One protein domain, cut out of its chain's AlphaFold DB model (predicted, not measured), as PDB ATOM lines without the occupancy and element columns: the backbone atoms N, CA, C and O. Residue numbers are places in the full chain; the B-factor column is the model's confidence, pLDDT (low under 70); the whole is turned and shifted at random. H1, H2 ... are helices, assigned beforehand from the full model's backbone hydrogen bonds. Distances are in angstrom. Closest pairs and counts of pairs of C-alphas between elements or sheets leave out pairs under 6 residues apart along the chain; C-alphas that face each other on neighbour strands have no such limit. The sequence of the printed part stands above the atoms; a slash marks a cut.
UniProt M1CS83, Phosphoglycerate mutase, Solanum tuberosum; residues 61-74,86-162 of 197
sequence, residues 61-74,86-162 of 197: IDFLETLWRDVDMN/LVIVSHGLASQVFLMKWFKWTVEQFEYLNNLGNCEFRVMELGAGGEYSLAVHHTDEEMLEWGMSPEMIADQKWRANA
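AT A GLANCE: This is residues 61 to 74 and 86 to 162 of the 197 residues of the protein "Phosphoglycerate mutase" of Solanum tuberosum (UniProt M1CS83). Two groups of helices, H1 to H3 on one side and the H4 and H5 hairpin on the other, are joined by a long looping stretch, residues 112 to 139. The printed part has 91 residues with five named helices, H1 to H5 in order, and no named strand: all helix. It is compact, radius of gyration of the C-alphas 12.8 A, spanning 31 by 30 by 24 A.

HOW THE PARTS SIT: H1, residues 61 to 72, is close but not clearly touching H2, residues 92 to 103; their closest C-alphas, Leu 64 and Phe 98, are 7.2 A apart. H2, with residues 96 to 100 alone, only just touches H3, residues 107 to 111, with 3 pairs of C-alphas within 8 A, the closest Met 100 and Phe 110 at 6.6 A. H4, residues 140 to 145, and H5, residues 150 to 161, form a hairpin, opposite ways at a steep tilt of 41 degrees; H5 touches H4 with residues 150 to 153 alone, the closest C-alphas being Asp 140 and Ile 153, 6.8 A. H2 and H5 are apart. In H1 to H5, each O i to N i+4 pair is within hydrogen-bond range.

IN THESE COORDINATES: H1 begins at C-alpha 61 (175.988, 84.237, 133.452) and measures 16.2 A; H2 and H5 measure 16.6 A each, H3 6.2 A, H4 8.6 A. H5 ends at C-alpha 161 (171.839, 108.673, 150.083).

THE WHOLE: Residues 75 to 85 are not printed; C-alphas 74 and 86 are 13.4 A apart across the cut. H3 to H4 is a long link. Nine residues, between 61 and 74, have pLDDT under 70.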
ATOM      1  N   ILE A  61     176.916  83.201 133.916       61.44
ATOM      2  CA  ILE A  61     175.988  84.237 133.452       61.44
ATOM      3  C   ILE A  61     174.537  83.846 133.764       61.44
ATOM      4  O   ILE A  61     173.812  84.660 134.325       61.44
ATOM      5  N   ASP A  62     174.139  82.597 133.505       65.69
ATOM      6  CA  ASP A  62     172.778  82.102 133.776       65.69
ATOM      7  C   ASP A  62     172.479  82.090 135.282       65.69
ATOM      8  O   ASP A  62     171.384  82.457 135.719       65.69
ATOM      9  N   PHE A  63     173.479  81.730 136.097       71.75
ATOM     10  CA  PHE A  63     173.394  81.838 137.554       71.75
ATOM     11  C   PHE A  63     173.195  83.293 137.990       71.75
ATOM     12  O   PHE A  63     172.345  83.575 138.835       71.75
ATOM     13  N   LEU A  64     173.952  84.220 137.399       69.44
ATOM     14  CA  LEU A  64     173.875  85.641 137.722       69.44
ATOM     15  C   LEU A  64     172.517  86.248 137.371       69.44
ATOM     16  O   LEU A  64     171.966  87.010 138.161       69.44
ATOM     17  N   GLU A  65     171.989  85.918 136.192       69.81
ATOM     18  CA  GLU A  65     170.687  86.402 135.740       69.81
ATOM     19  C   GLU A  65     169.556  85.854 136.604       69.81
ATOM     20  O   GLU A  65     168.644  86.595 136.977       69.81
ATOM     21  N   THR A  66     169.642  84.576 136.977       72.00
ATOM     22  CA  THR A  66     168.676  83.950 137.885       72.00
ATOM     23  C   THR A  66     168.726  84.605 139.263       72.00
ATOM     24  O   THR A  66     167.688  84.993 139.791       72.00
ATOM     25  N   LEU A  67     169.926  84.812 139.816       74.25
ATOM     26  CA  LEU A  67     170.120  85.478 141.104       74.25
ATOM     27  C   LEU A  67     169.585  86.913 141.085       74.25
ATOM     28  O   LEU A  67     168.885  87.329 142.005       74.25
ATOM     29  N   TRP A  68     169.896  87.669 140.030       69.00
ATOM     30  CA  TRP A  68     169.428  89.043 139.876       69.00
ATOM     31  C   TRP A  68     167.900  89.103 139.825       69.00
ATOM     32  O   TRP A  68     167.302  89.893 140.549       69.00
ATOM     33  N   ARG A  69     167.258  88.210 139.058       71.12
ATOM     34  CA  ARG A  69     165.793  88.091 139.034       71.12
ATOM     35  C   ARG A  69     165.219  87.689 140.382       71.12
ATOM     36  O   ARG A  69     164.181  88.219 140.753       71.12
ATOM     37  N   ASP A  70     165.853  86.788 141.120       69.25
ATOM     38  CA  ASP A  70     165.354  86.383 142.436       69.25
ATOM     39  C   ASP A  70     165.428  87.524 143.462       69.25
ATOM     40  O   ASP A  70     164.523  87.661 144.292       69.25
ATOM     41  N   VAL A  71     166.454  88.378 143.372       72.12
ATOM     42  CA  VAL A  71     166.562  89.592 144.196       72.12
ATOM     43  C   VAL A  71     165.552  90.661 143.751       72.12
ATOM     44  O   VAL A  71     164.856  91.216 144.598       72.12
ATOM     45  N   ASP A  72     165.423  90.918 142.445       64.00
ATOM     46  CA  ASP A  72     164.542  91.952 141.871       64.00
ATOM     47  C   ASP A  72     163.046  91.604 141.977       64.00
ATOM     48  O   ASP A  72     162.208  92.438 142.320       64.00
ATOM     49  N   MET A  73     162.683  90.332 141.777       57.66
ATOM     50  CA  MET A  73     161.292  89.871 141.823       57.66
ATOM     51  C   MET A  73     160.682  89.896 143.228       57.66
ATOM     52  O   MET A  73     159.529  89.482 143.385       57.66
ATOM     53  N   ASN A  74     161.400  90.369 144.255       54.62
ATOM     54  CA  ASN A  74     160.870  90.521 145.609       54.62
ATOM     55  C   ASN A  74     160.160  89.248 146.111       54.62
ATOM     56  O   ASN A  74     159.226  89.316 146.917       54.62
ATOM     57  N   LEU A  86     172.116  87.776 151.782       85.19
ATOM     58  CA  LEU A  86     172.680  86.894 150.767       85.19
ATOM     59  C   LEU A  86     174.207  86.890 150.878       85.19
ATOM     60  O   LEU A  86     174.833  87.945 150.898       85.19
ATOM     61  N   VAL A  87     174.806  85.697 150.911       89.31
ATOM     62  CA  VAL A  87     176.263  85.518 150.858       89.31
ATOM     63  C   VAL A  87     176.609  84.793 149.566       89.31
ATOM     64  O   VAL A  87     176.182  83.660 149.353       89.31
ATOM     65  N   ILE A  88     177.393  85.447 148.712       86.56
ATOM     66  CA  ILE A  88     177.861  84.894 147.439       86.56
ATOM     67  C   ILE A  88     179.332  84.517 147.602       86.56
ATOM     68  O   ILE A  88     180.163  85.370 147.908       86.56
ATOM     69  N   VAL A  89     179.662  83.242 147.388       89.00
ATOM     70  CA  VAL A  89     181.043  82.742 147.411       89.00
ATOM     71  C   VAL A  89     181.437  82.364 145.992       89.00
ATOM     72  O   VAL A  89     180.836  81.474 145.396       89.00
ATOM     73  N   SER A  90     182.430  83.057 145.438       86.31
ATOM     74  CA  SER A  90     182.862  82.873 144.051       86.31
ATOM     75  C   SER A  90     184.346  83.213 143.868       86.31
ATOM     76  O   SER A  90     185.065  83.496 144.825       86.31
ATOM     77  N   HIS A  91     184.820  83.167 142.624       87.31
ATOM     78  CA  HIS A  91     186.158  83.610 142.239       87.31
ATOM     79  C   HIS A  91     186.240  85.144 142.185       87.31
ATOM     80  O   HIS A  91     185.240  85.816 141.919       87.31
ATOM     81  N   GLY A  92     187.441  85.707 142.372       85.00
ATOM     82  CA  GLY A  92     187.654  87.163 142.362       85.00
ATOM     83  C   GLY A  92     187.147  87.833 141.081       85.00
ATOM     84  O   GLY A  92     186.335  88.751 141.154       85.00
ATOM     85  N   LEU A  93     187.515  87.290 139.915       86.06
ATOM     86  CA  LEU A  93     187.077  87.818 138.618       86.06
ATOM     87  C   LEU A  93     185.555  87.713 138.427       86.06
ATOM     88  O   LEU A  93     184.919  88.658 137.975       86.06
ATOM     89  N   ALA A  94     184.952  86.584 138.809       84.94
ATOM     90  CA  ALA A  94     183.504  86.398 138.713       84.94
ATOM     91  C   ALA A  94     182.744  87.391 139.611       84.94
ATOM     92  O   ALA A  94     181.711  87.919 139.215       84.94
ATOM     93  N   SER A  95     183.293  87.696 140.788       88.50
ATOM     94  CA  SER A  95     182.731  88.689 141.709       88.50
ATOM     95  C   SER A  95     182.851  90.112 141.156       88.50
ATOM     96  O   SER A  95     181.930  90.904 141.303       88.50
ATOM     97  N   GLN A  96     183.945  90.447 140.467       89.50
ATOM     98  CA  GLN A  96     184.049  91.740 139.787       89.50
ATOM     99  C   GLN A  96     183.059  91.861 138.625       89.50
ATOM    100  O   GLN A  96     182.410  92.893 138.495       89.50
ATOM    101  N   VAL A  97     182.914  90.816 137.802       86.56
ATOM    102  CA  VAL A  97     181.935  90.795 136.700       86.56
ATOM    103  C   VAL A  97     180.514  90.917 137.250       86.56
ATOM    104  O   VAL A  97     179.690  91.625 136.673       86.56
ATOM    105  N   PHE A  98     180.242  90.297 138.403       88.31
ATOM    106  CA  PHE A  98     178.987  90.483 139.124       88.31
ATOM    107  C   PHE A  98     178.739  91.953 139.473       88.31
ATOM    108  O   PHE A  98     177.690  92.490 139.126       88.31
ATOM    109  N   LEU A  99     179.713  92.621 140.097       90.31
ATOM    110  CA  LEU A  99     179.602  94.037 140.459       90.31
ATOM    111  C   LEU A  99     179.475  94.946 139.232       90.31
ATOM    112  O   LEU A  99     178.650  95.855 139.235       90.31
ATOM    113  N   MET A 100     180.235  94.666 138.170       88.25
ATOM    114  CA  MET A 100     180.145  95.386 136.898       88.25
ATOM    115  C   MET A 100     178.734  95.291 136.322       88.25
ATOM    116  O   MET A 100     178.143  96.309 135.971       88.25
ATOM    117  N   LYS A 101     178.164  94.081 136.266       84.88
ATOM    118  CA  LYS A 101     176.800  93.867 135.777       84.88
ATOM    119  C   LYS A 101     175.762  94.526 136.687       84.88
ATOM    120  O   LYS A 101     174.813  95.112 136.174       84.88
ATOM    121  N   TRP A 102     175.948  94.452 138.006       87.25
ATOM    122  CA  TRP A 102     175.018  95.001 138.991       87.25
ATOM    123  C   TRP A 102     174.951  96.528 138.944       87.25
ATOM    124  O   TRP A 102     173.873  97.108 138.829       87.25
ATOM    125  N   PHE A 103     176.107  97.185 139.006       89.31
ATOM    126  CA  PHE A 103     176.204  98.644 139.006       89.31
ATOM    127  C   PHE A 103     176.287  99.250 137.606       89.31
ATOM    128  O   PHE A 103     176.371 100.468 137.478       89.31
ATOM    129  N   LYS A 104     176.210  98.410 136.567       86.06
ATOM    130  CA  LYS A 104     176.291  98.804 135.155       86.06
ATOM    131  C   LYS A 104     177.567  99.594 134.839       86.06
ATOM    132  O   LYS A 104     177.524 100.586 134.117       86.06
ATOM    133  N   TRP A 105     178.698  99.164 135.392       88.31
ATOM    134  CA  TRP A 105     179.992  99.786 135.108       88.31
ATOM    135  C   TRP A 105     180.448  99.496 133.680       88.31
ATOM    136  O   TRP A 105     180.156  98.432 133.126       88.31
ATOM    137  N   THR A 106     181.177 100.443 133.091       87.00
ATOM    138  CA  THR A 106     181.721 100.289 131.737       87.00
ATOM    139  C   THR A 106     182.897  99.312 131.717       87.00
ATOM    140  O   THR A 106     183.455  98.956 132.760       87.00
ATOM    141  N   VAL A 107     183.286  98.861 130.521       88.19
ATOM    142  CA  VAL A 107     184.441  97.962 130.359       88.19
ATOM    143  C   VAL A 107     185.720  98.657 130.826       88.19
ATOM    144  O   VAL A 107     186.516  98.056 131.537       88.19
ATOM    145  N   GLU A 108     185.877  99.941 130.516       87.38
ATOM    146  CA  GLU A 108     187.031 100.744 130.919       87.38
ATOM    147  C   GLU A 108     187.101 100.852 132.442       87.38
ATOM    148  O   GLU A 108     188.154 100.633 133.029       87.38
ATOM    149  N   GLN A 109     185.972 101.136 133.097       88.44
ATOM    150  CA  GLN A 109     185.888 101.173 134.558       88.44
ATOM    151  C   GLN A 109     186.257  99.817 135.173       88.44
ATOM    152  O   GLN A 109     186.979  99.767 136.166       88.44
ATOM    153  N   PHE A 110     185.799  98.720 134.567       88.19
ATOM    154  CA  PHE A 110     186.099  97.364 135.013       88.19
ATOM    155  C   PHE A 110     187.587  97.005 134.891       88.19
ATOM    156  O   PHE A 110     188.133  96.386 135.802       88.19
ATOM    157  N   GLU A 111     188.264  97.414 133.816       88.75
ATOM    158  CA  GLU A 111     189.688  97.118 133.593       88.75
ATOM    159  C   GLU A 111     190.613  97.699 134.675       88.75
ATOM    160  O   GLU A 111     191.694  97.156 134.917       88.75
ATOM    161  N   TYR A 112     190.190  98.772 135.348       90.94
ATOM    162  CA  TYR A 112     190.938  99.383 136.449       90.94
ATOM    163  C   TYR A 112     190.660  98.748 137.817       90.94
ATOM    164  O   TYR A 112     191.374  99.050 138.775       90.94
ATOM    165  N   LEU A 113     189.664  97.861 137.933       89.88
ATOM    166  CA  LEU A 113     189.308  97.250 139.210       89.88
ATOM    167  C   LEU A 113     190.329  96.204 139.655       89.88
ATOM    168  O   LEU A 113     190.655  95.248 138.948       89.88
ATOM    169  N   ASN A 114     190.730  96.302 140.918       88.56
ATOM    170  CA  ASN A 114     191.565  95.306 141.569       88.56
ATOM    171  C   ASN A 114     190.742  94.077 141.962       88.56
ATOM    172  O   ASN A 114     189.640  94.185 142.526       88.56
ATOM    173  N   ASN A 115     191.276  92.897 141.628       84.19
ATOM    174  CA  ASN A 115     190.681  91.620 142.008       84.19
ATOM    175  C   ASN A 115     190.628  91.510 143.529       84.19
ATOM    176  O   ASN A 115     191.570  91.906 144.211       84.19
ATOM    177  N   LEU A 116     189.548  90.914 144.034       85.38
ATOM    178  CA  LEU A 116     189.463  90.530 145.439       85.38
ATOM    179  C   LEU A 116     190.606  89.570 145.780       85.38
ATOM    180  O   LEU A 116     190.836  88.586 145.066       85.38
ATOM    181  N   GLY A 117     191.298  89.853 146.879       84.56
ATOM    182  CA  GLY A 117     192.230  88.933 147.508       84.56
ATOM    183  C   GLY A 117     191.529  87.678 148.032       84.56
ATOM    184  O   GLY A 117     190.301  87.583 148.120       84.56
ATOM    185  N   ASN A 118     192.319  86.666 148.392       86.69
ATOM    186  CA  ASN A 118     191.768  85.433 148.947       86.69
ATOM    187  C   ASN A 118     191.056  85.719 150.275       86.69
ATOM    188  O   ASN A 118     191.676  86.230 151.205       86.69
ATOM    189  N   CYS A 119     189.794  85.296 150.375       86.06
ATOM    190  CA  CYS A 119     188.923  85.518 151.537       86.06
ATOM    191  C   CYS A 119     188.570  86.991 151.812       86.06
ATOM    192  O   CYS A 119     188.075  87.298 152.896       86.06
ATOM    193  N   GLU A 120     188.787  87.891 150.853       90.31
ATOM    194  CA  GLU A 120     188.232  89.242 150.921       90.31
ATOM    195  C   GLU A 120     186.743  89.236 150.564       90.31
ATOM    196  O   GLU A 120     186.262  88.379 149.819       90.31
ATOM    197  N   PHE A 121     186.010  90.211 151.094       92.19
ATOM    198  CA  PHE A 121     184.584  90.371 150.847       92.19
ATOM    199  C   PHE A 121     184.241  91.841 150.623       92.19
ATOM    200  O   PHE A 121     184.923  92.740 151.105       92.19
ATOM    201  N   ARG A 122     183.149  92.073 149.896       93.31
ATOM    202  CA  ARG A 122     182.537  93.389 149.724       93.31
ATOM    203  C   ARG A 122     181.069  93.275 150.088       93.31
ATOM    204  O   ARG A 122     180.383  92.359 149.647       93.31
ATOM    205  N   VAL A 123     180.616  94.202 150.916       94.69
ATOM    206  CA  VAL A 123     179.219  94.323 151.344       94.69
ATOM    207  C   VAL A 123     178.494  95.297 150.427       94.69
ATOM    208  O   VAL A 123     178.952  96.421 150.249       94.69
ATOM    209  N   MET A 124     177.373  94.859 149.862       93.12
ATOM    210  CA  MET A 124     176.403  95.725 149.202       93.12
ATOM    211  C   MET A 124     175.195  95.843 150.118       93.12
ATOM    212  O   MET A 124     174.612  94.825 150.490       93.12
ATOM    213  N   GLU A 125     174.813  97.065 150.461       90.62
ATOM    214  CA  GLU A 125     173.707  97.317 151.381       90.62
ATOM    215  C   GLU A 125     172.698  98.274 150.752       90.62
ATOM    216  O   GLU A 125     173.042  99.108 149.911       90.62
ATOM    217  N   LEU A 126     171.431  98.112 151.124       87.06
ATOM    218  CA  LEU A 126     170.343  98.934 150.622       87.06
ATOM    219  C   LEU A 126     170.444 100.350 151.212       87.06
ATOM    220  O   LEU A 126     170.309 100.539 152.418       87.06
ATOM    221  N   GLY A 127     170.659 101.348 150.358       85.94
ATOM    222  CA  GLY A 127     170.649 102.756 150.744       85.94
ATOM    223  C   GLY A 127     169.245 103.275 151.071       85.94
ATOM    224  O   GLY A 127     168.233 102.597 150.864       85.94
ATOM    225  N   ALA A 128     169.157 104.534 151.510       83.06
ATOM    226  CA  ALA A 128     167.885 105.176 151.875       83.06
ATOM    227  C   ALA A 128     166.860 105.211 150.717       83.06
ATOM    228  O   ALA A 128     165.646 105.240 150.938       83.06
ATOM    229  N   GLY A 129     167.350 105.172 149.475       77.06
ATOM    230  CA  GLY A 129     166.547 105.188 148.252       77.06
ATOM    231  C   GLY A 129     165.959 103.840 147.860       77.06
ATOM    232  O   GLY A 129     165.086 103.795 146.995       77.06
ATOM    233  N   GLY A 130     166.377 102.750 148.506       82.00
ATOM    234  CA  GLY A 130     166.040 101.394 148.071       82.00
ATOM    235  C   GLY A 130     166.942 100.858 146.956       82.00
ATOM    236  O   GLY A 130     166.591  99.859 146.344       82.00
ATOM    237  N   GLU A 131     168.082 101.502 146.704       83.50
ATOM    238  CA  GLU A 131     169.109 101.040 145.770       83.50
ATOM    239  C   GLU A 131     170.286 100.463 146.554       83.50
ATOM    240  O   GLU A 131     170.701 101.037 147.563       83.50
ATOM    241  N   TYR A 132     170.851  99.347 146.098       89.44
ATOM    242  CA  TYR A 132     172.062  98.803 146.712       89.44
ATOM    243  C   TYR A 132     173.268  99.702 146.432       89.44
ATOM    244  O   TYR A 132     173.401 100.259 145.340       89.44
ATOM    245  N   SER A 133     174.166  99.813 147.407       93.62
ATOM    246  CA  SER A 133     175.395 100.594 147.309       93.62
ATOM    247  C   SER A 133     176.521  99.980 148.139       93.62
ATOM    248  O   SER A 133     176.293  99.394 149.198       93.62
ATOM    249  N   LEU A 134     177.752 100.142 147.654       95.44
ATOM    250  CA  LEU A 134     178.977  99.857 148.403       95.44
ATOM    251  C   LEU A 134     179.292 100.964 149.425       95.44
ATOM    252  O   LEU A 134     179.826 100.683 150.492       95.44
ATOM    253  N   ALA A 135     178.914 102.213 149.145       95.00
ATOM    254  CA  ALA A 135     179.253 103.370 149.982       95.00
ATOM    255  C   ALA A 135     178.469 103.440 151.307       95.00
ATOM    256  O   ALA A 135     178.686 104.349 152.103       95.00
ATOM    257  N   VAL A 136     177.528 102.518 151.534       93.19
ATOM    258  CA  VAL A 136     176.832 102.390 152.825       93.19
ATOM    259  C   VAL A 136     177.752 101.756 153.870       93.19
ATOM    260  O   VAL A 136     177.758 102.186 155.020       93.19
ATOM    261  N   HIS A 137     178.549 100.763 153.463       93.56
ATOM    262  CA  HIS A 137     179.387  99.979 154.370       93.56
ATOM    263  C   HIS A 137     180.889 100.284 154.225       93.56
ATOM    264  O   HIS A 137     181.646 100.020 155.156       93.56
ATOM    265  N   HIS A 138     181.331 100.830 153.089       95.25
ATOM    266  CA  HIS A 138     182.756 101.034 152.784       95.25
ATOM    267  C   HIS A 138     183.105 102.506 152.601       95.25
ATOM    268  O   HIS A 138     182.276 103.296 152.136       95.25
ATOM    269  N   THR A 139     184.340 102.872 152.943       95.88
ATOM    270  CA  THR A 139     184.824 104.251 152.799       95.88
ATOM    271  C   THR A 139     185.304 104.553 151.378       95.88
ATOM    272  O   THR A 139     185.523 103.662 150.553       95.88
ATOM    273  N   ASP A 140     185.479 105.839 151.074       95.81
ATOM    274  CA  ASP A 140     186.048 106.295 149.803       95.81
ATOM    275  C   ASP A 140     187.445 105.735 149.569       95.81
ATOM    276  O   ASP A 140     187.773 105.348 148.452       95.81
ATOM    277  N   GLU A 141     188.267 105.709 150.616       96.50
ATOM    278  CA  GLU A 141     189.646 105.241 150.550       96.50
ATOM    279  C   GLU A 141     189.699 103.759 150.170       96.50
ATOM    280  O   GLU A 141     190.454 103.395 149.272       96.50
ATOM    281  N   GLU A 142     188.842 102.924 150.766       94.94
ATOM    282  CA  GLU A 142     188.738 101.499 150.424       94.94
ATOM    283  C   GLU A 142     188.292 101.304 148.969       94.94
ATOM    284  O   GLU A 142     188.891 100.532 148.218       94.94
ATOM    285  N   MET A 143     187.276 102.053 148.528       95.56
ATOM    286  CA  MET A 143     186.802 101.993 147.144       95.56
ATOM    287  C   MET A 143     187.872 102.448 146.140       95.56
ATOM    288  O   MET A 143     188.030 101.833 145.081       95.56
ATOM    289  N   LEU A 144     188.652 103.481 146.475       95.81
ATOM    290  CA  LEU A 144     189.794 103.928 145.675       95.81
ATOM    291  C   LEU A 144     190.890 102.859 145.605       95.81
ATOM    292  O   LEU A 144     191.426 102.604 144.527       95.81
ATOM    293  N   GLU A 145     191.202 102.199 146.723       94.38
ATOM    294  CA  GLU A 145     192.164 101.092 146.762       94.38
ATOM    295  C   GLU A 145     191.721  99.908 145.896       94.38
ATOM    296  O   GLU A 145     192.554  99.203 145.321       94.38
ATOM    297  N   TRP A 146     190.416  99.712 145.707       94.19
ATOM    298  CA  TRP A 146     189.875  98.715 144.781       94.19
ATOM    299  C   TRP A 146     189.932  99.124 143.310       94.19
ATOM    300  O   TRP A 146     189.508  98.341 142.459       94.19
ATOM    301  N   GLY A 147     190.458 100.309 143.002       94.00
ATOM    302  CA  GLY A 147     190.563 100.828 141.642       94.00
ATOM    303  C   GLY A 147     189.284 101.487 141.130       94.00
ATOM    304  O   GLY A 147     189.149 101.686 139.924       94.00
ATOM    305  N   MET A 148     188.334 101.830 142.010       95.31
ATOM    306  CA  MET A 148     187.134 102.563 141.599       95.31
ATOM    307  C   MET A 148     187.495 103.999 141.223       95.31
ATOM    308  O   MET A 148     188.216 104.690 141.944       95.31
ATOM    309  N   SER A 149     186.965 104.471 140.095       94.88
ATOM    310  CA  SER A 149     187.148 105.861 139.691       94.88
ATOM    311  C   SER A 149     186.347 106.810 140.604       94.88
ATOM    312  O   SER A 149     185.346 106.401 141.205       94.88
ATOM    313  N   PRO A 150     186.719 108.101 140.685       94.69
ATOM    314  CA  PRO A 150     185.950 109.090 141.445       94.69
ATOM    315  C   PRO A 150     184.479 109.186 141.012       94.69
ATOM    316  O   PRO A 150     183.606 109.458 141.833       94.69
ATOM    317  N   GLU A 151     184.203 108.936 139.732       92.88
ATOM    318  CA  GLU A 151     182.848 108.889 139.180       92.88
ATOM    319  C   GLU A 151     182.055 107.697 139.726       92.88
ATOM    320  O   GLU A 151     180.928 107.869 140.187       92.88
ATOM    321  N   MET A 152     182.659 106.504 139.761       93.94
ATOM    322  CA  MET A 152     182.024 105.313 140.333       93.94
ATOM    323  C   MET A 152     181.713 105.520 141.818       93.94
ATOM    324  O   MET A 152     180.636 105.163 142.284       93.94
ATOM    325  N   ILE A 153     182.633 106.131 142.566       95.94
ATOM    326  CA  ILE A 153     182.439 106.429 143.992       95.94
ATOM    327  C   ILE A 153     181.304 107.439 144.191       95.94
ATOM    328  O   ILE A 153     180.477 107.268 145.088       95.94
ATOM    329  N   ALA A 154     181.222 108.470 143.346       93.69
ATOM    330  CA  ALA A 154     180.119 109.424 143.376       93.69
ATOM    331  C   ALA A 154     178.761 108.746 143.111       93.69
ATOM    332  O   ALA A 154     177.805 109.025 143.838       93.69
ATOM    333  N   ASP A 155     178.687 107.816 142.152       92.25
ATOM    334  CA  ASP A 155     177.489 106.999 141.905       92.25
ATOM    335  C   ASP A 155     177.110 106.161 143.138       92.25
ATOM    336  O   ASP A 155     175.966 106.206 143.594       92.25
ATOM    337  N   GLN A 156     178.071 105.468 143.757       95.00
ATOM    338  CA  GLN A 156     177.803 104.675 144.962       95.00
ATOM    339  C   GLN A 156     177.279 105.541 146.114       95.00
ATOM    340  O   GLN A 156     176.301 105.181 146.776       95.00
ATOM    341  N   LYS A 157     177.864 106.719 146.336       93.69
ATOM    342  CA  LYS A 157     177.379 107.669 147.347       93.69
ATOM    343  C   LYS A 157     175.984 108.184 147.050       93.69
ATOM    344  O   LYS A 157     175.192 108.359 147.978       93.69
ATOM    345  N   TRP A 158     175.684 108.439 145.780       90.75
ATOM    346  CA  TRP A 158     174.352 108.848 145.371       90.75
ATOM    347  C   TRP A 158     173.343 107.735 145.665       90.75
ATOM    348  O   TRP A 158     172.357 107.996 146.344       90.75
ATOM    349  N   ARG A 159     173.635 106.482 145.302       89.56
ATOM    350  CA  ARG A 159     172.788 105.313 145.618       89.56
ATOM    351  C   ARG A 159     172.559 105.117 147.119       89.56
ATOM    352  O   ARG A 159     171.452 104.785 147.532       89.56
ATOM    353  N   ALA A 160     173.580 105.365 147.940       90.94
ATOM    354  CA  ALA A 160     173.479 105.253 149.395       90.94
ATOM    355  C   ALA A 160     172.513 106.289 150.005       90.94
ATOM    356  O   ALA A 160     171.777 105.974 150.942       90.94
ATOM    357  N   ASN A 161     172.501 107.517 149.467       87.75
ATOM    358  CA  ASN A 161     171.839 108.673 150.083       87.75
ATOM    359  C   ASN A 161     170.601 109.189 149.329       87.75
ATOM    360  O   ASN A 161     169.879 110.031 149.863       87.75
ATOM    361  N   ALA A 162     170.360 108.757 148.088       80.44
ATOM    362  CA  ALA A 162     169.241 109.237 147.287       80.44
ATOM    363  C   ALA A 162     167.915 108.924 147.988       80.44
ATOM    364  O   ALA A 162     167.706 107.820 148.477       80.44
TER     365      ALA A 162